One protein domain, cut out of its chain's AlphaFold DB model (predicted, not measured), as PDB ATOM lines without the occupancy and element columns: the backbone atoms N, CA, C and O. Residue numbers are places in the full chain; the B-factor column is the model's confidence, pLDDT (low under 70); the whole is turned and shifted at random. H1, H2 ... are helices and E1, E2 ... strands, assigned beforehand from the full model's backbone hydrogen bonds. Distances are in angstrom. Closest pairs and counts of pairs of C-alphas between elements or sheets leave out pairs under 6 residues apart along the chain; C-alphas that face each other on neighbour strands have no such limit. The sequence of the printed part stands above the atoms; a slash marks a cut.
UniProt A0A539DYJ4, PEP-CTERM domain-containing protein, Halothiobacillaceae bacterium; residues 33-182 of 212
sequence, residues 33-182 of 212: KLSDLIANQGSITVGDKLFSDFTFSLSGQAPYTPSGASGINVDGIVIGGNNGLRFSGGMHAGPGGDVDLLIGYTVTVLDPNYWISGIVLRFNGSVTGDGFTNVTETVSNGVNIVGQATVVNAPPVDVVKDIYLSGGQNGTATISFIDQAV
ATOM      1  N   LYS A  33     131.490 -21.146-268.669       95.12
ATOM      2  CA  LYS A  33     131.240 -20.213-269.776       95.12
ATOM      3  C   LYS A  33     131.055 -20.944-271.101       95.12
ATOM      4  O   LYS A  33     131.833 -21.835-271.440       95.12
ATOM      5  N   LEU A  34     130.080 -20.503-271.898       96.88
ATOM      6  CA  LEU A  34     129.867 -21.039-273.245       96.88
ATOM      7  C   LEU A  34     131.087 -20.785-274.149       96.88
ATOM      8  O   LEU A  34     131.441 -21.649-274.946       96.88
ATOM      9  N   SER A  35     131.791 -19.658-273.967       96.88
ATOM     10  CA  SER A  35     133.084 -19.400-274.623       96.88
ATOM     11  C   SER A  35     134.114 -20.500-274.376       96.88
ATOM     12  O   SER A  35     134.865 -20.846-275.283       96.88
ATOM     13  N   ASP A  36     134.138 -21.061-273.170       96.50
ATOM     14  CA  ASP A  36     135.197 -21.961-272.720       96.50
ATOM     15  C   ASP A  36     134.886 -23.397-273.159       96.50
ATOM     16  O   ASP A  36     135.795 -24.138-273.532       96.50
ATOM     17  N   LEU A  37     133.599 -23.761-273.212       96.50
ATOM     18  CA  LEU A  37     133.126 -24.987-273.860       96.50
ATOM     19  C   LEU A  37     133.459 -24.987-275.359       96.50
ATOM     20  O   LEU A  37     133.998 -25.971-275.856       96.50
ATOM     21  N   ILE A  38     133.212 -23.878-276.063       96.75
ATOM     22  CA  ILE A  38     133.540 -23.743-277.491       96.75
ATOM     23  C   ILE A  38     135.062 -23.802-277.703       96.75
ATOM     24  O   ILE A  38     135.549 -24.622-278.480       96.75
ATOM     25  N   ALA A  39     135.829 -22.968-276.994       96.19
ATOM     26  CA  ALA A  39     137.271 -22.827-277.212       96.19
ATOM     27  C   ALA A  39     138.072 -24.104-276.905       96.19
ATOM     28  O   ALA A  39     139.090 -24.353-277.548       96.19
ATOM     29  N   ASN A  40     137.618 -24.916-275.944       94.69
ATOM     30  CA  ASN A  40     138.328 -26.119-275.503       94.69
ATOM     31  C   ASN A  40     137.695 -27.434-276.001       94.69
ATOM     32  O   ASN A  40     138.156 -28.497-275.592       94.69
ATOM     33  N   GLN A  41     136.652 -27.386-276.848       93.50
ATOM     34  CA  GLN A  41     135.816 -28.555-277.196       93.50
ATOM     35  C   GLN A  41     135.307 -29.282-275.932       93.50
ATOM     36  O   GLN A  41     135.349 -30.507-275.807       93.50
ATOM     37  N   GLY A  42     134.884 -28.486-274.947       92.81
ATOM     38  CA  GLY A  42     134.447 -28.946-273.638       92.81
ATOM     39  C   GLY A  42     133.112 -29.685-273.684       92.81
ATOM     40  O   GLY A  42     132.304 -29.520-274.597       92.81
ATOM     41  N   SER A  43     132.869 -30.484-272.648       94.00
ATOM     42  CA  SER A  43     131.624 -31.227-272.468       94.00
ATOM     43  C   SER A  43     131.117 -31.122-271.031       94.00
ATOM     44  O   SER A  43     131.882 -30.829-270.111       94.00
ATOM     45  N   ILE A  44     129.816 -31.350-270.848       93.25
ATOM     46  CA  ILE A  44     129.153 -31.407-269.541       93.25
ATOM     47  C   ILE A  44     128.431 -32.749-269.439       93.25
ATOM     48  O   ILE A  44     127.646 -33.095-270.320       93.25
ATOM     49  N   THR A  45     128.643 -33.485-268.349       94.00
ATOM     50  CA  THR A  45     127.851 -34.682-268.025       94.00
ATOM     51  C   THR A  45     126.811 -34.341-266.965       94.00
ATOM     52  O   THR A  45     127.159 -33.821-265.907       94.00
ATOM     53  N   VAL A  46     125.542 -34.668-267.218       90.44
ATOM     54  CA  VAL A  46     124.441 -34.519-266.256       90.44
ATOM     55  C   VAL A  46     123.694 -35.846-266.179       90.44
ATOM     56  O   VAL A  46     122.990 -36.229-267.112       90.44
ATOM     57  N   GLY A  47     123.878 -36.574-265.076       90.38
ATOM     58  CA  GLY A  47     123.302 -37.908-264.890       90.38
ATOM     59  C   GLY A  47     123.700 -38.873-266.011       90.38
ATOM     60  O   GLY A  47     124.867 -39.230-266.139       90.38
ATOM     61  N   ASP A  48     122.723 -39.288-266.818       85.50
ATOM     62  CA  ASP A  48     122.891 -40.225-267.937       85.50
ATOM     63  C   ASP A  48     123.123 -39.547-269.305       85.50
ATOM     64  O   ASP A  48     123.142 -40.228-270.331       85.50
ATOM     65  N   LYS A  49     123.274 -38.215-269.344       87.25
ATOM     66  CA  LYS A  49     123.471 -37.435-270.575       87.25
ATOM     67  C   LYS A  49     124.846 -36.777-270.619       87.25
ATOM     68  O   LYS A  49     125.282 -36.176-269.638       87.25
ATOM     69  N   LEU A  50     125.479 -36.832-271.787       89.12
ATOM     70  CA  LEU A  50     126.663 -36.053-272.143       89.12
ATOM     71  C   LEU A  50     126.264 -34.977-273.159       89.12
ATOM     72  O   LEU A  50     125.635 -35.288-274.170       89.12
ATOM     73  N   PHE A  51     126.654 -33.736-272.890       94.12
ATOM     74  CA  PHE A  51     126.461 -32.578-273.756       94.12
ATOM     75  C   PHE A  51     127.822 -32.129-274.298       94.12
ATOM     76  O   PHE A  51     128.741 -31.903-273.507       94.12
ATOM     77  N   SER A  52     127.968 -32.021-275.617       93.25
ATOM     78  CA  SER A  52     129.245 -31.751-276.305       93.25
ATOM     79  C   SER A  52     129.061 -30.847-277.530       93.25
ATOM     80  O   SER A  52     127.945 -30.441-277.845       93.25
ATOM     81  N   ASP A  53     130.159 -30.539-278.230       93.38
ATOM     82  CA  ASP A  53     130.147 -29.905-279.562       93.38
ATOM     83  C   ASP A  53     129.430 -28.542-279.592       93.38
ATOM     84  O   ASP A  53     128.689 -28.208-280.518       93.38
ATOM     85  N   PHE A  54     129.637 -27.757-278.533       96.62
ATOM     86  CA  PHE A  54     129.010 -26.452-278.361       96.62
ATOM     87  C   PHE A  54     129.397 -25.473-279.478       96.62
ATOM     88  O   PHE A  54     130.559 -25.358-279.865       96.62
ATOM     89  N   THR A  55     128.409 -24.716-279.951       96.31
ATOM     90  CA  THR A  55     128.534 -23.675-280.980       96.31
ATOM     91  C   THR A  55     127.677 -22.462-280.618       96.31
ATOM     92  O   THR A  55     126.710 -22.574-279.862       96.31
ATOM     93  N   PHE A  56     128.044 -21.289-281.140       97.25
ATOM     94  CA  PHE A  56     127.360 -20.024-280.874       97.25
ATOM     95  C   PHE A  56     127.459 -19.076-282.074       97.25
ATOM     96  O   PHE A  56     128.559 -18.853-282.585       97.25
ATOM     97  N   SER A  57     126.346 -18.456-282.463       96.06
ATOM     98  CA  SER A  57     126.338 -17.242-283.289       96.06
ATOM     99  C   SER A  57     125.340 -16.212-282.756       96.06
ATOM    100  O   SER A  57     124.412 -16.551-282.023       96.06
ATOM    101  N   LEU A  58     125.570 -14.948-283.109       95.44
ATOM    102  CA  LEU A  58     124.891 -13.777-282.558       95.44
ATOM    103  C   LEU A  58     124.547 -12.799-283.686       95.44
ATOM    104  O   LEU A  58     125.428 -12.448-284.475       95.44
ATOM    105  N   SER A  59     123.297 -12.348-283.719       95.38
ATOM    106  CA  SER A  59     122.756 -11.398-284.702       95.38
ATOM    107  C   SER A  59     121.947 -10.298-284.000       95.38
ATOM    108  O   SER A  59     121.574 -10.449-282.839       95.38
ATOM    109  N   GLY A  60     121.654  -9.206-284.715       92.25
ATOM    110  CA  GLY A  60     120.734  -8.145-284.275       92.25
ATOM    111  C   GLY A  60     121.360  -6.751-284.202       92.25
ATOM    112  O   GLY A  60     122.521  -6.559-284.581       92.25
ATOM    113  N   GLN A  61     120.593  -5.749-283.774       94.62
ATOM    114  CA  GLN A  61     121.000  -4.343-283.664       94.62
ATOM    115  C   GLN A  61     121.059  -3.871-282.207       94.62
ATOM    116  O   GLN A  61     120.143  -4.076-281.415       94.62
ATOM    117  N   ALA A  62     122.152  -3.197-281.846       93.19
ATOM    118  CA  ALA A  62     122.336  -2.651-280.504       93.19
ATOM    119  C   ALA A  62     121.322  -1.516-280.208       93.19
ATOM    120  O   ALA A  62     121.009  -0.747-281.118       93.19
ATOM    121  N   PRO A  63     120.864  -1.340-278.950       94.75
ATOM    122  CA  PRO A  63     121.401  -1.930-277.719       94.75
ATOM    123  C   PRO A  63     120.903  -3.353-277.417       94.75
ATOM    124  O   PRO A  63     119.705  -3.586-277.269       94.75
ATOM    125  N   TYR A  64     121.843  -4.277-277.207       95.69
ATOM    126  CA  TYR A  64     121.574  -5.615-276.676       95.69
ATOM    127  C   TYR A  64     122.702  -6.124-275.773       95.69
ATOM    128  O   TYR A  64     123.831  -5.629-275.810       95.69
ATOM    129  N   THR A  65     122.405  -7.173-275.007       93.88
ATOM    130  CA  THR A  65     123.386  -8.057-274.368       93.88
ATOM    131  C   THR A  65     122.931  -9.520-274.490       93.88
ATOM    132  O   THR A  65     121.725  -9.776-274.533       93.88
ATOM    133  N   PRO A  66     123.856 -10.500-274.518       95.56
ATOM    134  CA  PRO A  66     125.315 -10.376-274.456       95.56
ATOM    135  C   PRO A  66     125.942  -9.957-275.798       95.56
ATOM    136  O   PRO A  66     125.343 -10.113-276.851       95.56
ATOM    137  N   SER A  67     127.193  -9.492-275.766       93.38
ATOM    138  CA  SER A  67     128.007  -9.209-276.964       93.38
ATOM    139  C   SER A  67     128.791 -10.424-277.495       93.38
ATOM    140  O   SER A  67     129.618 -10.284-278.394       93.38
ATOM    141  N   GLY A  68     128.574 -11.616-276.930       95.12
ATOM    142  CA  GLY A  68     129.255 -12.852-277.320       95.12
ATOM    143  C   GLY A  68     129.100 -13.982-276.296       95.12
ATOM    144  O   GLY A  68     128.564 -13.781-275.204       95.12
ATOM    145  N   ALA A  69     129.614 -15.169-276.631       96.00
ATOM    146  CA  ALA A  69     129.446 -16.399-275.845       96.00
ATOM    147  C   ALA A  69     129.956 -16.317-274.389       96.00
ATOM    148  O   ALA A  69     129.443 -17.013-273.521       96.00
ATOM    149  N   SER A  70     130.926 -15.450-274.079       95.69
ATOM    150  CA  SER A  70     131.419 -15.236-272.706       95.69
ATOM    151  C   SER A  70     130.383 -14.584-271.774       95.69
ATOM    152  O   SER A  70     130.478 -14.699-270.547       95.69
ATOM    153  N   GLY A  71     129.355 -13.938-272.336       94.38
ATOM    154  CA  GLY A  71     128.189 -13.444-271.601       94.38
ATOM    155  C   GLY A  71     127.178 -14.533-271.216       94.38
ATOM    156  O   GLY A  71     126.292 -14.255-270.410       94.38
ATOM    157  N   ILE A  72     127.329 -15.756-271.743       96.88
ATOM    158  CA  ILE A  72     126.484 -16.917-271.439       96.88
ATOM    159  C   ILE A  72     127.241 -17.904-270.544       96.88
ATOM    160  O   ILE A  72     128.376 -18.304-270.819       96.88
ATOM    161  N   ASN A  73     126.579 -18.318-269.472       95.94
ATOM    162  CA  ASN A  73     126.939 -19.459-268.648       95.94
ATOM    163  C   ASN A  73     126.111 -20.684-269.069       95.94
ATOM    164  O   ASN A  73     124.985 -20.543-269.554       95.94
ATOM    165  N   VAL A  74     126.643 -21.873-268.815       95.94
ATOM    166  CA  VAL A  74     126.000 -23.165-269.039       95.94
ATOM    167  C   VAL A  74     126.062 -23.974-267.746       95.94
ATOM    168  O   VAL A  74     127.141 -24.283-267.239       95.94
ATOM    169  N   ASP A  75     124.886 -24.306-267.220       93.69
ATOM    170  CA  ASP A  75     124.687 -25.029-265.965       93.69
ATOM    171  C   ASP A  75     124.051 -26.400-266.240       93.69
ATOM    172  O   ASP A  75     123.053 -26.489-266.959       93.69
ATOM    173  N   GLY A  76     124.568 -27.470-265.632       92.06
ATOM    174  CA  GLY A  76     123.906 -28.780-265.639       92.06
ATOM    175  C   GLY A  76     122.742 -28.818-264.645       92.06
ATOM    176  O   GLY A  76     122.932 -28.509-263.468       92.06
ATOM    177  N   ILE A  77     121.538 -29.190-265.094       89.88
ATOM    178  CA  ILE A  77     120.310 -29.142-264.281       89.88
ATOM    179  C   ILE A  77     119.432 -30.391-264.435       89.88
ATOM    180  O   ILE A  77     119.542 -31.141-265.403       89.88
ATOM    181  N   VAL A  78     118.506 -30.581-263.490       88.88
ATOM    182  CA  VAL A  78     117.475 -31.631-263.546       88.88
ATOM    183  C   VAL A  78     116.083 -31.000-263.502       88.88
ATOM    184  O   VAL A  78     115.781 -30.192-262.623       88.88
ATOM    185  N   ILE A  79     115.218 -31.383-264.443       80.00
ATOM    186  CA  ILE A  79     113.852 -30.877-264.606       80.00
ATOM    187  C   ILE A  79     112.866 -32.045-264.543       80.00
ATOM    188  O   ILE A  79     112.789 -32.851-265.470       80.00
ATOM    189  N   GLY A  80     112.085 -32.145-263.463       79.56
ATOM    190  CA  GLY A  80     111.057 -33.190-263.334       79.56
ATOM    191  C   GLY A  80     111.604 -34.620-263.469       79.56
ATOM    192  O   GLY A  80     110.906 -35.491-263.972       79.56
ATOM    193  N   GLY A  81     112.868 -34.835-263.084       84.12
ATOM    194  CA  GLY A  81     113.607 -36.093-263.261       84.12
ATOM    195  C   GLY A  81     114.470 -36.183-264.530       84.12
ATOM    196  O   GLY A  81     115.291 -37.087-264.626       84.12
ATOM    197  N   ASN A  82     114.341 -35.249-265.477       85.50
ATOM    198  CA  ASN A  82     115.084 -35.254-266.742       85.50
ATOM    199  C   ASN A  82     116.376 -34.434-266.640       85.50
ATOM    200  O   ASN A  82     116.342 -33.285-266.200       85.50
ATOM    201  N   ASN A  83     117.497 -35.003-267.081       89.94
ATOM    202  CA  ASN A  83     118.793 -34.325-267.148       89.94
ATOM    203  C   ASN A  83     118.842 -33.346-268.337       89.94
ATOM    204  O   ASN A  83     118.450 -33.714-269.444       89.94
ATOM    205  N   GLY A  84     119.342 -32.127-268.124       92.56
ATOM    206  CA  GLY A  84     119.384 -31.068-269.137       92.56
ATOM    207  C   GLY A  84     120.395 -29.963-268.826       92.56
ATOM    208  O   GLY A  84     121.141 -30.039-267.847       92.56
ATOM    209  N   LEU A  85     120.388 -28.914-269.649       94.19
ATOM    210  CA  LEU A  85     121.198 -27.708-269.462       94.19
ATOM    211  C   LEU A  85     120.319 -26.482-269.191       94.19
ATOM    212  O   LEU A  85     119.192 -26.382-269.675       94.19
ATOM    213  N   ARG A  86     120.869 -25.509-268.464       93.25
ATOM    214  CA  ARG A  86     120.404 -24.120-268.448       93.25
ATOM    215  C   ARG A  86     121.471 -23.250-269.094       93.25
ATOM    216  O   ARG A  86     122.615 -23.249-268.654       93.25
ATOM    217  N   PHE A  87     121.054 -22.449-270.066       94.38
ATOM    218  CA  PHE A  87     121.814 -21.299-270.538       94.38
ATOM    219  C   PHE A  87     121.364 -20.081-269.726       94.38
ATOM    220  O   PHE A  87     120.167 -19.803-269.652       94.38
ATOM    221  N   SER A  88     122.294 -19.395-269.060       93.19
ATOM    222  CA  SER A  88     121.993 -18.247-268.195       93.19
ATOM    223  C   SER A  88     122.938 -17.076-268.471       93.19
ATOM    224  O   SER A  88     124.096 -17.263-268.832       93.19
ATOM    225  N   GLY A  89     122.446 -15.846-268.346       88.00
ATOM    226  CA  GLY A  89     123.209 -14.642-268.671       88.00
ATOM    227  C   GLY A  89     122.304 -13.427-268.837       88.00
ATOM    228  O   GLY A  89     121.081 -13.543-268.776       88.00
ATOM    229  N   GLY A  90     122.903 -12.257-269.058       83.00
ATOM    230  CA  GLY A  90     122.169 -11.024-269.353       83.00
ATOM    231  C   GLY A  90     121.653 -11.005-270.790       83.00
ATOM    232  O   GLY A  90     122.191 -10.265-271.605       83.00
ATOM    233  N   MET A  91     120.656 -11.833-271.106       90.81
ATOM    234  CA  MET A  91     119.977 -11.849-272.407       90.81
ATOM    235  C   MET A  91     118.879 -10.779-272.423       90.81
ATOM    236  O   MET A  91     117.888 -10.877-271.696       90.81
ATOM    237  N   HIS A  92     119.105  -9.719-273.198       88.31
ATOM    238  CA  HIS A  92     118.302  -8.499-273.192       88.31
ATOM    239  C   HIS A  92     118.446  -7.748-274.523       88.31
ATOM    240  O   HIS A  92     119.563  -7.525-274.987       88.31
ATOM    241  N   ALA A  93     117.325  -7.289-275.078       91.56
ATOM    242  CA  ALA A  93     117.291  -6.255-276.108       91.56
ATOM    243  C   ALA A  93     116.651  -4.989-275.523       91.56
ATOM    244  O   ALA A  93     115.612  -5.053-274.854       91.56
ATOM    245  N   GLY A  94     117.302  -3.850-275.736       84.44
ATOM    246  CA  GLY A  94     116.906  -2.568-275.168       84.44
ATOM    247  C   GLY A  94     115.951  -1.767-276.059       84.44
ATOM    248  O   GLY A  94     115.379  -2.289-277.018       84.44
ATOM    249  N   PRO A  95     115.771  -0.472-275.753       85.25
ATOM    250  CA  PRO A  95     115.034   0.465-276.594       85.25
ATOM    251  C   PRO A  95     115.559   0.506-278.036       85.25
ATOM    252  O   PRO A  95     116.675   0.957-278.281       85.25
ATOM    253  N   GLY A  96     114.742   0.050-278.991       85.00
ATOM    254  CA  GLY A  96     115.071   0.066-280.423       85.00
ATOM    255  C   GLY A  96     116.157  -0.922-280.866       85.00
ATOM    256  O   GLY A  96     116.604  -0.824-282.005       85.00
ATOM    257  N   GLY A  97     116.575  -1.842-279.992       92.19
ATOM    258  CA  GLY A  97     117.488  -2.934-280.326       92.19
ATOM    259  C   GLY A  97     116.770  -4.278-280.463       92.19
ATOM    260  O   GLY A  97     115.625  -4.433-280.035       92.19
ATOM    261  N   ASP A  98     117.475  -5.251-281.025       87.94
ATOM    262  CA  ASP A  98     117.062  -6.647-281.171       87.94
ATOM    263  C   ASP A  98     118.279  -7.570-280.993       87.94
ATOM    264  O   ASP A  98     119.420  -7.142-281.182       87.94
ATOM    265  N   VAL A  99     118.056  -8.827-280.604       94.06
ATOM    266  CA  VAL A  99     119.136  -9.817-280.502       94.06
ATOM    267  C   VAL A  99     118.633 -11.229-280.774       94.06
ATOM    268  O   VAL A  99     117.624 -11.661-280.217       94.06
ATOM    269  N   ASP A 100     119.383 -11.945-281.604       91.94
ATOM    270  CA  ASP A 100     119.192 -13.351-281.948       91.94
ATOM    271  C   ASP A 100     120.430 -14.149-281.512       91.94
ATOM    272  O   ASP A 100     121.570 -13.725-281.729       91.94
ATOM    273  N   LEU A 101     120.201 -15.286-280.851       95.38
ATOM    274  CA  LEU A 101     121.225 -16.139-280.252       95.38
ATOM    275  C   LEU A 101     121.006 -17.589-280.692       95.38
ATOM    276  O   LEU A 101     120.174 -18.302-280.126       95.38
ATOM    277  N   LEU A 102     121.816 -18.061-281.635       95.44
ATOM    278  CA  LEU A 102     121.823 -19.468-282.023       95.44
ATOM    279  C   LEU A 102     122.866 -20.222-281.193       95.44
ATOM    280  O   LEU A 102     124.066 -19.973-281.317       95.44
ATOM    281  N   ILE A 103     122.406 -21.164-280.366       96.81
ATOM    282  CA  ILE A 103     123.251 -22.073-279.582       96.81
ATOM    283  C   ILE A 103     123.010 -23.501-280.076       96.81
ATOM    284  O   ILE A 103     121.883 -23.991-280.020       96.81
ATOM    285  N   GLY A 104     124.062 -24.179-280.538       95.50
ATOM    286  CA  GLY A 104     124.018 -25.587-280.946       95.50
ATOM    287  C   GLY A 104     124.898 -26.459-280.052       95.50
ATOM    288  O   GLY A 104     125.920 -25.986-279.557       95.50
ATOM    289  N   TYR A 105     124.504 -27.713-279.834       96.00
ATOM    290  CA  TYR A 105     125.256 -28.726-279.082       96.00
ATOM    291  C   TYR A 105     124.727 -30.134-279.405       96.00
ATOM    292  O   TYR A 105     123.574 -30.299-279.809       96.00
ATOM    293  N   THR A 106     125.554 -31.157-279.195       92.25
ATOM    294  CA  THR A 106     125.166 -32.574-279.264       92.25
ATOM    295  C   THR A 106     124.662 -33.047-277.899       92.25
ATOM    296  O   THR A 106     125.195 -32.643-276.866       92.25
ATOM    297  N   VAL A 107     123.682 -33.961-277.883       90.69
ATOM    298  CA  VAL A 107     123.273 -34.707-276.678       90.69
ATOM    299  C   VAL A 107     123.430 -36.204-276.924       90.69
ATOM    300  O   VAL A 107     122.802 -36.758-277.823       90.69
ATOM    301  N   THR A 108     124.234 -36.870-276.098       85.44
ATOM    302  CA  THR A 108     124.439 -38.324-276.126       85.44
ATOM    303  C   THR A 108     123.866 -38.963-274.864       85.44
ATOM    304  O   THR A 108     124.090 -38.468-273.758       85.44
ATOM    305  N   VAL A 109     123.142 -40.076-275.015       84.94
ATOM    306  CA  VAL A 109     122.734 -40.933-273.889       84.94
ATOM    307  C   VAL A 109     123.879 -41.892-273.573       84.94
ATOM    308  O   VAL A 109     124.384 -42.562-274.471       84.94
ATOM    309  N   LEU A 110     124.312 -41.934-272.314       81.00
ATOM    310  CA  LEU A 110     125.467 -42.730-271.889       81.00
ATOM    311  C   LEU A 110     125.143 -44.219-271.693       81.00
ATOM    312  O   LEU A 110     126.042 -45.052-271.795       81.00
ATOM    313  N   ASP A 111     123.876 -44.565-271.450       78.88
ATOM    314  CA  ASP A 111     123.395 -45.949-271.495       78.88
ATOM    315  C   ASP A 111     122.862 -46.269-272.913       78.88
ATOM    316  O   ASP A 111     121.841 -45.702-273.320       78.88
ATOM    317  N   PRO A 112     123.498 -47.184-273.673       73.81
ATOM    318  CA  PRO A 112     123.111 -47.496-275.050       73.81
ATOM    319  C   PRO A 112     121.754 -48.211-275.177       73.81
ATOM    320  O   PRO A 112     121.275 -48.399-276.295       73.81
ATOM    321  N   ASN A 113     121.128 -48.621-274.069       71.44
ATOM    322  CA  ASN A 113     119.799 -49.239-274.069       71.44
ATOM    323  C   ASN A 113     118.655 -48.206-274.138       71.44
ATOM    324  O   ASN A 113     117.507 -48.596-274.350       71.44
ATOM    325  N   TYR A 114     118.943 -46.909-273.969       61.09
ATOM    326  CA  TYR A 114     117.939 -45.841-273.927       61.09
ATOM    327  C   TYR A 114     118.117 -44.842-275.073       61.09
ATOM    328  O   TYR A 114     119.224 -44.419-275.398       61.09
ATOM    329  N   TRP A 115     117.003 -44.433-275.684       65.38
ATOM    330  CA  TRP A 115     116.969 -43.418-276.741       65.38
ATOM    331  C   TRP A 115     116.349 -42.119-276.216       65.38
ATOM    332  O   TRP A 115     115.520 -42.142-275.304       65.38
ATOM    333  N   ILE A 116     116.710 -40.981-276.815       76.44
ATOM    334  CA  ILE A 116     116.029 -39.706-276.557       76.44
ATOM    335  C   ILE A 116     114.635 -39.773-277.196       76.44
ATOM    336  O   ILE A 116     114.515 -39.902-278.411       76.44
ATOM    337  N   SER A 117     113.590 -39.694-276.371       72.62
ATOM    338  CA  SER A 117     112.180 -39.783-276.785       72.62
ATOM    339  C   SER A 117     111.420 -38.451-276.730       72.62
ATOM    340  O   SER A 117     110.273 -38.386-277.164       72.62
ATOM    341  N   GLY A 118     112.038 -37.385-276.213       73.19
ATOM    342  CA  GLY A 118     111.448 -36.050-276.102       73.19
ATOM    343  C   GLY A 118     112.422 -35.029-275.504       73.19
ATOM    344  O   GLY A 118     113.510 -35.399-275.059       73.19
ATOM    345  N   ILE A 119     112.024 -33.753-275.498       81.12
ATOM    346  CA  ILE A 119     112.811 -32.613-274.989       81.12
ATOM    347  C   ILE A 119     111.995 -31.695-274.065       81.12
ATOM    348  O   ILE A 119     110.761 -31.714-274.072       81.12
ATOM    349  N   VAL A 120     112.712 -30.926-273.239       84.31
ATOM    350  CA  VAL A 120     112.208 -30.151-272.091       84.31
ATOM    351  C   VAL A 120     113.096 -28.902-271.902       84.31
ATOM    352  O   VAL A 120     114.292 -29.035-271.664       84.31
ATOM    353  N   LEU A 121     112.514 -27.702-271.958       85.56
ATOM    354  CA  LEU A 121     113.173 -26.371-271.980       85.56
ATOM    355  C   LEU A 121     112.644 -25.569-270.744       85.56
ATOM    356  O   LEU A 121     111.448 -25.597-270.605       85.56
ATOM    357  N   ARG A 122     113.411 -24.995-269.773       83.81
ATOM    358  CA  ARG A 122     113.009 -24.298-268.461       83.81
ATOM    359  C   ARG A 122     112.711 -22.737-268.408       83.81
ATOM    360  O   ARG A 122     113.562 -22.127-269.009       83.81
ATOM    361  N   PHE A 123     111.769 -22.034-267.693       83.12
ATOM    362  CA  PHE A 123     111.287 -20.579-267.810       83.12
ATOM    363  C   PHE A 123     111.698 -19.480-266.806       83.12
ATOM    364  O   PHE A 123     111.585 -19.656-265.592       83.12
ATOM    365  N   ASN A 124     111.765 -18.254-267.353       81.56
ATOM    366  CA  ASN A 124     110.950 -17.057-267.039       81.56
ATOM    367  C   ASN A 124     111.167 -15.906-268.077       81.56
ATOM    368  O   ASN A 124     112.111 -15.128-267.957       81.56
ATOM    369  N   GLY A 125     110.299 -15.755-269.084       77.75
ATOM    370  CA  GLY A 125     110.363 -14.641-270.048       77.75
ATOM    371  C   GLY A 125     109.544 -13.430-269.591       77.75
ATOM    372  O   GLY A 125     108.390 -13.606-269.206       77.75
ATOM    373  N   SER A 126     110.108 -12.217-269.631       80.19
ATOM    374  CA  SER A 126     109.422 -10.976-269.236       80.19
ATOM    375  C   SER A 126     109.605  -9.862-270.268       80.19
ATOM    376  O   SER A 126     110.699  -9.665-270.799       80.19
ATOM    377  N   VAL A 127     108.533  -9.112-270.528       76.81
ATOM    378  CA  VAL A 127     108.461  -8.042-271.535       76.81
ATOM    379  C   VAL A 127     107.766  -6.804-270.968       76.81
ATOM    380  O   VAL A 127     106.950  -6.910-270.052       76.81
ATOM    381  N   THR A 128     108.067  -5.625-271.518       78.06
ATOM    382  CA  THR A 128     107.435  -4.351-271.134       78.06
ATOM    383  C   THR A 128     107.079  -3.537-272.371       78.06
ATOM    384  O   THR A 128     107.913  -3.414-273.265       78.06
ATOM    385  N   GLY A 129     105.883  -2.939-272.406       73.31
ATOM    386  CA  GLY A 129     105.392  -2.261-273.611       73.31
ATOM    387  C   GLY A 129     105.260  -3.244-274.774       73.31
ATOM    388  O   GLY A 129     104.872  -4.392-274.565       73.31
ATOM    389  N   ASP A 130     105.649  -2.817-275.972       72.88
ATOM    390  CA  ASP A 130     105.588  -3.612-277.210       72.88
ATOM    391  C   ASP A 130     106.746  -4.629-277.352       72.88
ATOM    392  O   ASP A 130     107.126  -5.027-278.453       72.88
ATOM    393  N   GLY A 131     107.345  -5.033-276.228       71.00
ATOM    394  CA  GLY A 131     108.353  -6.085-276.171       71.00
ATOM    395  C   GLY A 131     107.753  -7.472-276.414       71.00
ATOM    396  O   GLY A 131     106.698  -7.814-275.882       71.00
ATOM    397  N   PHE A 132     108.458  -8.299-277.179       77.19
ATOM    398  CA  PHE A 132     108.102  -9.692-277.469       77.19
ATOM    399  C   PHE A 132     109.079 -10.661-276.779       77.19
ATOM    400  O   PHE A 132     110.091 -10.201-276.247       77.19
ATOM    401  N   THR A 133     108.761 -11.967-276.731       82.56
ATOM    402  CA  THR A 133     109.757 -13.045-276.564       82.56
ATOM    403  C   THR A 133     109.212 -14.472-276.712       82.56
ATOM    404  O   THR A 133     108.018 -14.741-276.559       82.56
ATOM    405  N   ASN A 134     110.151 -15.383-276.958       85.31
ATOM    406  CA  ASN A 134     110.054 -16.800-277.253       85.31
ATOM    407  C   ASN A 134     111.497 -17.377-277.294       85.31
ATOM    408  O   ASN A 134     112.464 -16.639-277.112       85.31
ATOM    409  N   VAL A 135     111.668 -18.697-277.419       87.06
ATOM    410  CA  VAL A 135     112.971 -19.361-277.682       87.06
ATOM    411  C   VAL A 135     112.766 -20.321-278.855       87.06
ATOM    412  O   VAL A 135     111.633 -20.750-279.061       87.06
ATOM    413  N   THR A 136     113.833 -20.725-279.560       87.31
ATOM    414  CA  THR A 136     113.832 -21.821-280.544       87.31
ATOM    415  C   THR A 136     114.749 -22.968-280.154       87.31
ATOM    416  O   THR A 136     115.877 -22.775-279.724       87.31
ATOM    417  N   GLU A 137     114.242 -24.189-280.326       89.25
ATOM    418  CA  GLU A 137     114.976 -25.437-280.117       89.25
ATOM    419  C   GLU A 137     114.447 -26.462-281.120       89.25
ATOM    420  O   GLU A 137     113.265 -26.824-281.088       89.25
ATOM    421  N   THR A 138     115.330 -26.887-282.020       87.31
ATOM    422  CA  THR A 138     115.059 -27.821-283.114       87.31
ATOM    423  C   THR A 138     116.056 -28.966-282.998       87.31
ATOM    424  O   THR A 138     117.259 -28.768-283.155       87.31
ATOM    425  N   VAL A 139     115.559 -30.166-282.721       82.75
ATOM    426  CA  VAL A 139     116.359 -31.384-282.580       82.75
ATOM    427  C   VAL A 139     116.494 -32.038-283.948       82.75
ATOM    428  O   VAL A 139     115.491 -32.304-284.614       82.75
ATOM    429  N   SER A 140     117.720 -32.357-284.357       86.00
ATOM    430  CA  SER A 140     117.982 -33.126-285.576       86.00
ATOM    431  C   SER A 140     118.835 -34.358-285.290       86.00
ATOM    432  O   SER A 140     119.566 -34.400-284.304       86.00
ATOM    433  N   ASN A 141     118.775 -35.348-286.180       76.75
ATOM    434  CA  ASN A 141     119.729 -36.463-286.212       76.75
ATOM    435  C   ASN A 141     120.853 -36.240-287.244       76.75
ATOM    436  O   ASN A 141     121.354 -37.192-287.837       76.75
ATOM    437  N   GLY A 142     121.194 -34.976-287.524       69.94
ATOM    438  CA  GLY A 142     122.168 -34.580-288.550       69.94
ATOM    439  C   GLY A 142     121.659 -34.656-289.998       69.94
ATOM    440  O   GLY A 142     122.319 -34.135-290.890       69.94
ATOM    441  N   VAL A 143     120.490 -35.264-290.244       66.94
ATOM    442  CA  VAL A 143     119.871 -35.364-291.584       66.94
ATOM    443  C   VAL A 143     118.416 -34.896-291.581       66.94
ATOM    444  O   VAL A 143     117.990 -34.190-292.489       66.94
ATOM    445  N   ASN A 144     117.646 -35.272-290.558       60.66
ATOM    446  CA  ASN A 144     116.230 -34.942-290.415       60.66
ATOM    447  C   ASN A 144     116.008 -34.180-289.108       60.66
ATOM    448  O   ASN A 144     116.655 -34.480-288.101       60.66
ATOM    449  N   ILE A 145     115.041 -33.263-289.097       76.62
ATOM    450  CA  ILE A 145     114.460 -32.755-287.850       76.62
ATOM    451  C   ILE A 145     113.654 -33.903-287.231       76.62
ATOM    452  O   ILE A 145     112.771 -34.464-287.876       76.62
ATOM    453  N   VAL A 146     113.989 -34.268-285.994       69.75
ATOM    454  CA  VAL A 146     113.357 -35.360-285.228       69.75
ATOM    455  C   VAL A 146     112.551 -34.851-284.034       69.75
ATOM    456  O   VAL A 146     111.828 -35.619-283.406       69.75
ATOM    457  N   GLY A 147     112.639 -33.555-283.736       65.44
ATOM    458  CA  GLY A 147     111.797 -32.896-282.752       65.44
ATOM    459  C   GLY A 147     111.830 -31.383-282.912       65.44
ATOM    460  O   GLY A 147     112.879 -30.788-283.142       65.44
ATOM    461  N   GLN A 148     110.678 -30.753-282.744       70.12
ATOM    462  CA  GLN A 148     110.568 -29.346-282.392       70.12
ATOM    463  C   GLN A 148     109.518 -29.254-281.281       70.12
ATOM    464  O   GLN A 148     108.694 -30.148-281.096       70.12
ATOM    465  N   ALA A 149     109.609 -28.210-280.479       54.97
ATOM    466  CA  ALA A 149     108.810 -28.001-279.278       54.97
ATOM    467  C   ALA A 149     108.347 -26.515-279.287       54.97
ATOM    468  O   ALA A 149     108.692 -25.833-280.247       54.97
ATOM    469  N   THR A 150     107.575 -25.955-278.338       52.84
ATOM    470  CA  THR A 150     107.255 -24.499-278.301       52.84
ATOM    471  C   THR A 150     106.979 -23.887-276.941       52.84
ATOM    472  O   THR A 150     106.301 -24.483-276.110       52.84
ATOM    473  N   VAL A 151     107.455 -22.643-276.784       51.34
ATOM    474  CA  VAL A 151     106.998 -21.693-275.767       51.34
ATOM    475  C   VAL A 151     106.943 -20.284-276.362       51.34
ATOM    476  O   VAL A 151     107.933 -19.774-276.883       51.34
ATOM    477  N   VAL A 152     105.769 -19.679-276.247       50.78
ATOM    478  CA  VAL A 152     105.406 -18.294-276.576       50.78
ATOM    479  C   VAL A 152     104.441 -17.827-275.481       50.78
ATOM    480  O   VAL A 152     103.870 -18.658-274.772       50.78
ATOM    481  N   ASN A 153     104.212 -16.523-275.332       42.00
ATOM    482  CA  ASN A 153     103.279 -16.003-274.325       42.00
ATOM    483  C   ASN A 153     101.848 -15.821-274.895       42.00
ATOM    484  O   ASN A 153     101.375 -14.692-275.020       42.00
ATOM    485  N   ALA A 154     101.181 -16.914-275.304       32.56
ATOM    486  CA  ALA A 154      99.849 -16.886-275.940       32.56
ATOM    487  C   ALA A 154      99.030 -18.202-275.773       32.56
ATOM    488  O   ALA A 154      99.628 -19.260-275.568       32.56
ATOM    489  N   PRO A 155      97.679 -18.172-275.881       29.28
ATOM    490  CA  PRO A 155      96.797 -19.354-275.808       29.28
ATOM    491  C   PRO A 155      96.144 -19.747-277.162       29.28
ATOM    492  O   PRO A 155      96.068 -18.911-278.060       29.28
ATOM    493  N   PRO A 156      95.418 -20.887-277.214       35.25
ATOM    494  CA  PRO A 156      95.911 -22.271-277.307       35.25
ATOM    495  C   PRO A 156      96.450 -22.629-278.719       35.25
ATOM    496  O   PRO A 156      96.332 -21.837-279.648       35.25
ATOM    497  N   VAL A 157      97.071 -23.807-278.887       47.31
ATOM    498  CA  VAL A 157      98.236 -23.955-279.793       47.31
ATOM    499  C   VAL A 157      98.304 -25.201-280.693       47.31
ATOM    500  O   VAL A 157      98.062 -26.318-280.238       47.31
ATOM    501  N   ASP A 158      98.809 -24.979-281.914       41.81
ATOM    502  CA  ASP A 158      99.758 -25.853-282.635       41.81
ATOM    503  C   ASP A 158     101.220 -25.439-282.299       41.81
ATOM    504  O   ASP A 158     101.445 -24.384-281.706       41.81
ATOM    505  N   VAL A 159     102.232 -26.250-282.646       47.78
ATOM    506  CA  VAL A 159     103.599 -26.159-282.066       47.78
ATOM    507  C   VAL A 159     104.691 -25.836-283.110       47.78
ATOM    508  O   VAL A 159     105.142 -26.736-283.817       47.78
ATOM    509  N   VAL A 160     105.157 -24.575-283.161       48.06
ATOM    510  CA  VAL A 160     106.365 -24.088-283.884       48.06
ATOM    511  C   VAL A 160     107.072 -22.972-283.075       48.06
ATOM    512  O   VAL A 160     106.392 -22.123-282.502       48.06
ATOM    513  N   LYS A 161     108.420 -22.945-283.027       47.84
ATOM    514  CA  LYS A 161     109.232 -21.954-282.259       47.84
ATOM    515  C   LYS A 161     109.816 -20.782-283.072       47.84
ATOM    516  O   LYS A 161     110.003 -20.905-284.278       47.84
ATOM    517  N   ASP A 162     110.142 -19.694-282.361       45.16
ATOM    518  CA  ASP A 162     110.781 -18.446-282.832       45.16
ATOM    519  C   ASP A 162     111.466 -17.689-281.636       45.16
ATOM    520  O   ASP A 162     111.286 -18.124-280.495       45.16
ATOM    521  N   ILE A 163     112.253 -16.610-281.851       55.53
ATOM    522  CA  ILE A 163     112.875 -15.731-280.814       55.53
ATOM    523  C   ILE A 163     112.886 -14.247-281.250       55.53
ATOM    524  O   ILE A 163     113.548 -13.921-282.229       55.53
ATOM    525  N   TYR A 164     112.317 -13.314-280.471       56.94
ATOM    526  CA  TYR A 164     112.643 -11.873-280.582       56.94
ATOM    527  C   TYR A 164     112.332 -11.072-279.298       56.94
ATOM    528  O   TYR A 164     111.288 -11.265-278.690       56.94
ATOM    529  N   LEU A 165     113.219 -10.159-278.876       64.31
ATOM    530  CA  LEU A 165     113.075  -9.288-277.689       64.31
ATOM    531  C   LEU A 165     113.140  -7.797-278.064       64.31
ATOM    532  O   LEU A 165     113.856  -7.427-278.988       64.31
ATOM    533  N   SER A 166     112.458  -6.932-277.301       66.44
ATOM    534  CA  SER A 166     112.543  -5.462-277.426       66.44
ATOM    535  C   SER A 166     112.187  -4.761-276.111       66.44
ATOM    536  O   SER A 166     111.298  -5.212-275.389       66.44
ATOM    537  N   GLY A 167     112.865  -3.654-275.791       61.53
ATOM    538  CA  GLY A 167     112.575  -2.839-274.603       61.53
ATOM    539  C   GLY A 167     111.532  -1.731-274.809       61.53
ATOM    540  O   GLY A 167     111.004  -1.205-273.829       61.53
ATOM    541  N   GLY A 168     111.237  -1.350-276.059       65.75
ATOM    542  CA  GLY A 168     110.481  -0.126-276.376       65.75
ATOM    543  C   GLY A 168     111.200   1.162-275.928       65.75
ATOM    544  O   GLY A 168     112.206   1.115-275.229       65.75
ATOM    545  N   GLN A 169     110.710   2.348-276.313       53.31
ATOM    546  CA  GLN A 169     111.471   3.606-276.153       53.31
ATOM    547  C   GLN A 169     111.864   3.982-274.703       53.31
ATOM    548  O   GLN A 169     112.760   4.802-274.523       53.31
ATOM    549  N   ASN A 170     111.190   3.424-273.688       43.62
ATOM    550  CA  ASN A 170     111.360   3.761-272.265       43.62
ATOM    551  C   ASN A 170     111.272   2.524-271.330       43.62
ATOM    552  O   ASN A 170     110.821   2.656-270.194       43.62
ATOM    553  N   GLY A 171     111.631   1.318-271.795       54.97
ATOM    554  CA  GLY A 171     111.450   0.069-271.034       54.97
ATOM    555  C   GLY A 171     112.564  -0.969-271.213       54.97
ATOM    556  O   GLY A 171     113.582  -0.710-271.860       54.97
ATOM    557  N   THR A 172     112.380  -2.150-270.612       65.62
ATOM    558  CA  THR A 172     113.337  -3.269-270.642       65.62
ATOM    559  C   THR A 172     112.635  -4.635-270.588       65.62
ATOM    560  O   THR A 172     111.980  -4.983-269.609       65.62
ATOM    561  N   ALA A 173     112.840  -5.469-271.614       53.97
ATOM    562  CA  ALA A 173     112.446  -6.880-271.602       53.97
ATOM    563  C   ALA A 173     113.624  -7.767-271.157       53.97
ATOM    564  O   ALA A 173     114.759  -7.539-271.575       53.97
ATOM    565  N   THR A 174     113.391  -8.753-270.287       65.62
ATOM    566  CA  THR A 174     114.452  -9.570-269.661       65.62
ATOM    567  C   THR A 174     113.999 -11.001-269.399       65.62
ATOM    568  O   THR A 174     112.832 -11.255-269.105       65.62
ATOM    569  N   ILE A 175     114.935 -11.948-269.497       65.62
ATOM    570  CA  ILE A 175     114.668 -13.390-269.402       65.62
ATOM    571  C   ILE A 175     115.745 -14.062-268.568       65.62
ATOM    572  O   ILE A 175     116.907 -13.667-268.636       65.62
ATOM    573  N   SER A 176     115.388 -15.094-267.800       58.84
ATOM    574  CA  SER A 176     116.381 -15.940-267.117       58.84
ATOM    575  C   SER A 176     116.359 -17.423-267.537       58.84
ATOM    576  O   SER A 176     117.273 -18.134-267.124       58.84
ATOM    577  N   PHE A 177     115.360 -17.875-268.330       42.34
ATOM    578  CA  PHE A 177     115.265 -19.101-269.178       42.34
ATOM    579  C   PHE A 177     113.840 -19.180-269.881       42.34
ATOM    580  O   PHE A 177     113.089 -18.222-269.720       42.34
ATOM    581  N   ILE A 178     113.406 -20.193-270.676       45.69
ATOM    582  CA  ILE A 178     112.006 -20.397-271.224       45.69
ATOM    583  C   ILE A 178     111.333 -21.823-270.985       45.69
ATOM    584  O   ILE A 178     112.012 -22.796-271.239       45.69
ATOM    585  N   ASP A 179     110.070 -22.022-270.482       47.22
ATOM    586  CA  ASP A 179     109.489 -23.346-269.970       47.22
ATOM    587  C   ASP A 179     108.708 -24.227-270.975       47.22
ATOM    588  O   ASP A 179     107.757 -23.773-271.601       47.22
ATOM    589  N   GLN A 180     108.900 -25.547-270.918       39.84
ATOM    590  CA  GLN A 180     108.173 -26.568-271.651       39.84
ATOM    591  C   GLN A 180     108.489 -27.985-271.148       39.84
ATOM    592  O   GLN A 180     109.645 -28.313-270.890       39.84
ATOM    593  N   ALA A 181     107.489 -28.865-271.156       46.50
ATOM    594  CA  ALA A 181     107.663 -30.315-271.243       46.50
ATOM    595  C   ALA A 181     106.537 -30.903-272.108       46.50
ATOM    596  O   ALA A 181     105.439 -30.346-272.140       46.50
ATOM    597  N   VAL A 182     106.782 -32.027-272.785       46.31
ATOM    598  CA  VAL A 182     105.731 -32.793-273.478       46.31
ATOM    599  C   VAL A 182     105.413 -34.041-272.656       46.31
ATOM    600  O   VAL A 182     106.316 -34.770-272.250       46.31
TER     601      VAL A 182
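This is residues 33 to 182 of the 212 residues of the protein "PEP-CTERM domain-containing protein" of Halothiobacillaceae bacterium (UniProt A0A539DYJ4). Little regular structure: the twisted sheet E1 E2 E5 and the hairpin E3 and E4 stand partly face to face, H1 at one side, loops over the other, the small hairpin E6 and E7 beside E5. The printed part has 150 residues, of which only 54 are in named elements, and these are mostly strand; along the chain come H1, then E1 to E7, in three antiparallel sheets, E1 - E2 - E5, E3 - E4 and E6 - E7. The whole is compact, radius of gyration of the C-alphas 15.9 A, spanning 53 by 40 by 29 A.

Inner strand E2, residues 49 to 59, is antiparallel to E1, residues 44 to 46, a hairpin (N 44 and O 51, 2.9 A), and to E5, residues 100 to 109 (N 55 and O 104, 2.8 A). H1, residues 34 to 40, every O i to N i+4 pair within hydrogen-bond range, is on this sheet; its closest C-alphas to E2 are Ile 38 and Phe 54, 5.3 A. Hairpin E3, residues 72 to 79, and E4, residues 82 to 89, has N 75 and O 86 at 2.9 A; the closest C-alphas of E1 and E3 are Val 46 and Gly 76, 5.8 A. Hairpin E6, residues 138 to 140, and E7, residues 145 to 148, has N 139 and O 147 at 2.8 A; E5 and E6 are near each other.

H1 begins at C-alpha 34 (129.867, -21.039, -273.245); E7 ends at C-alpha 148 (110.568, -29.346, -282.392). E2, 29.6 A long, bends by 57 degrees at residue 53; E5 is 29.0 A.

The farthest C-alphas, Asn 113 and Asn 170, are 53.7 A apart. The printed part has no cut; links E2 to E3 and E5 to E6 are long. Confidence is under 70 in 41 residues, among them 149 to 182.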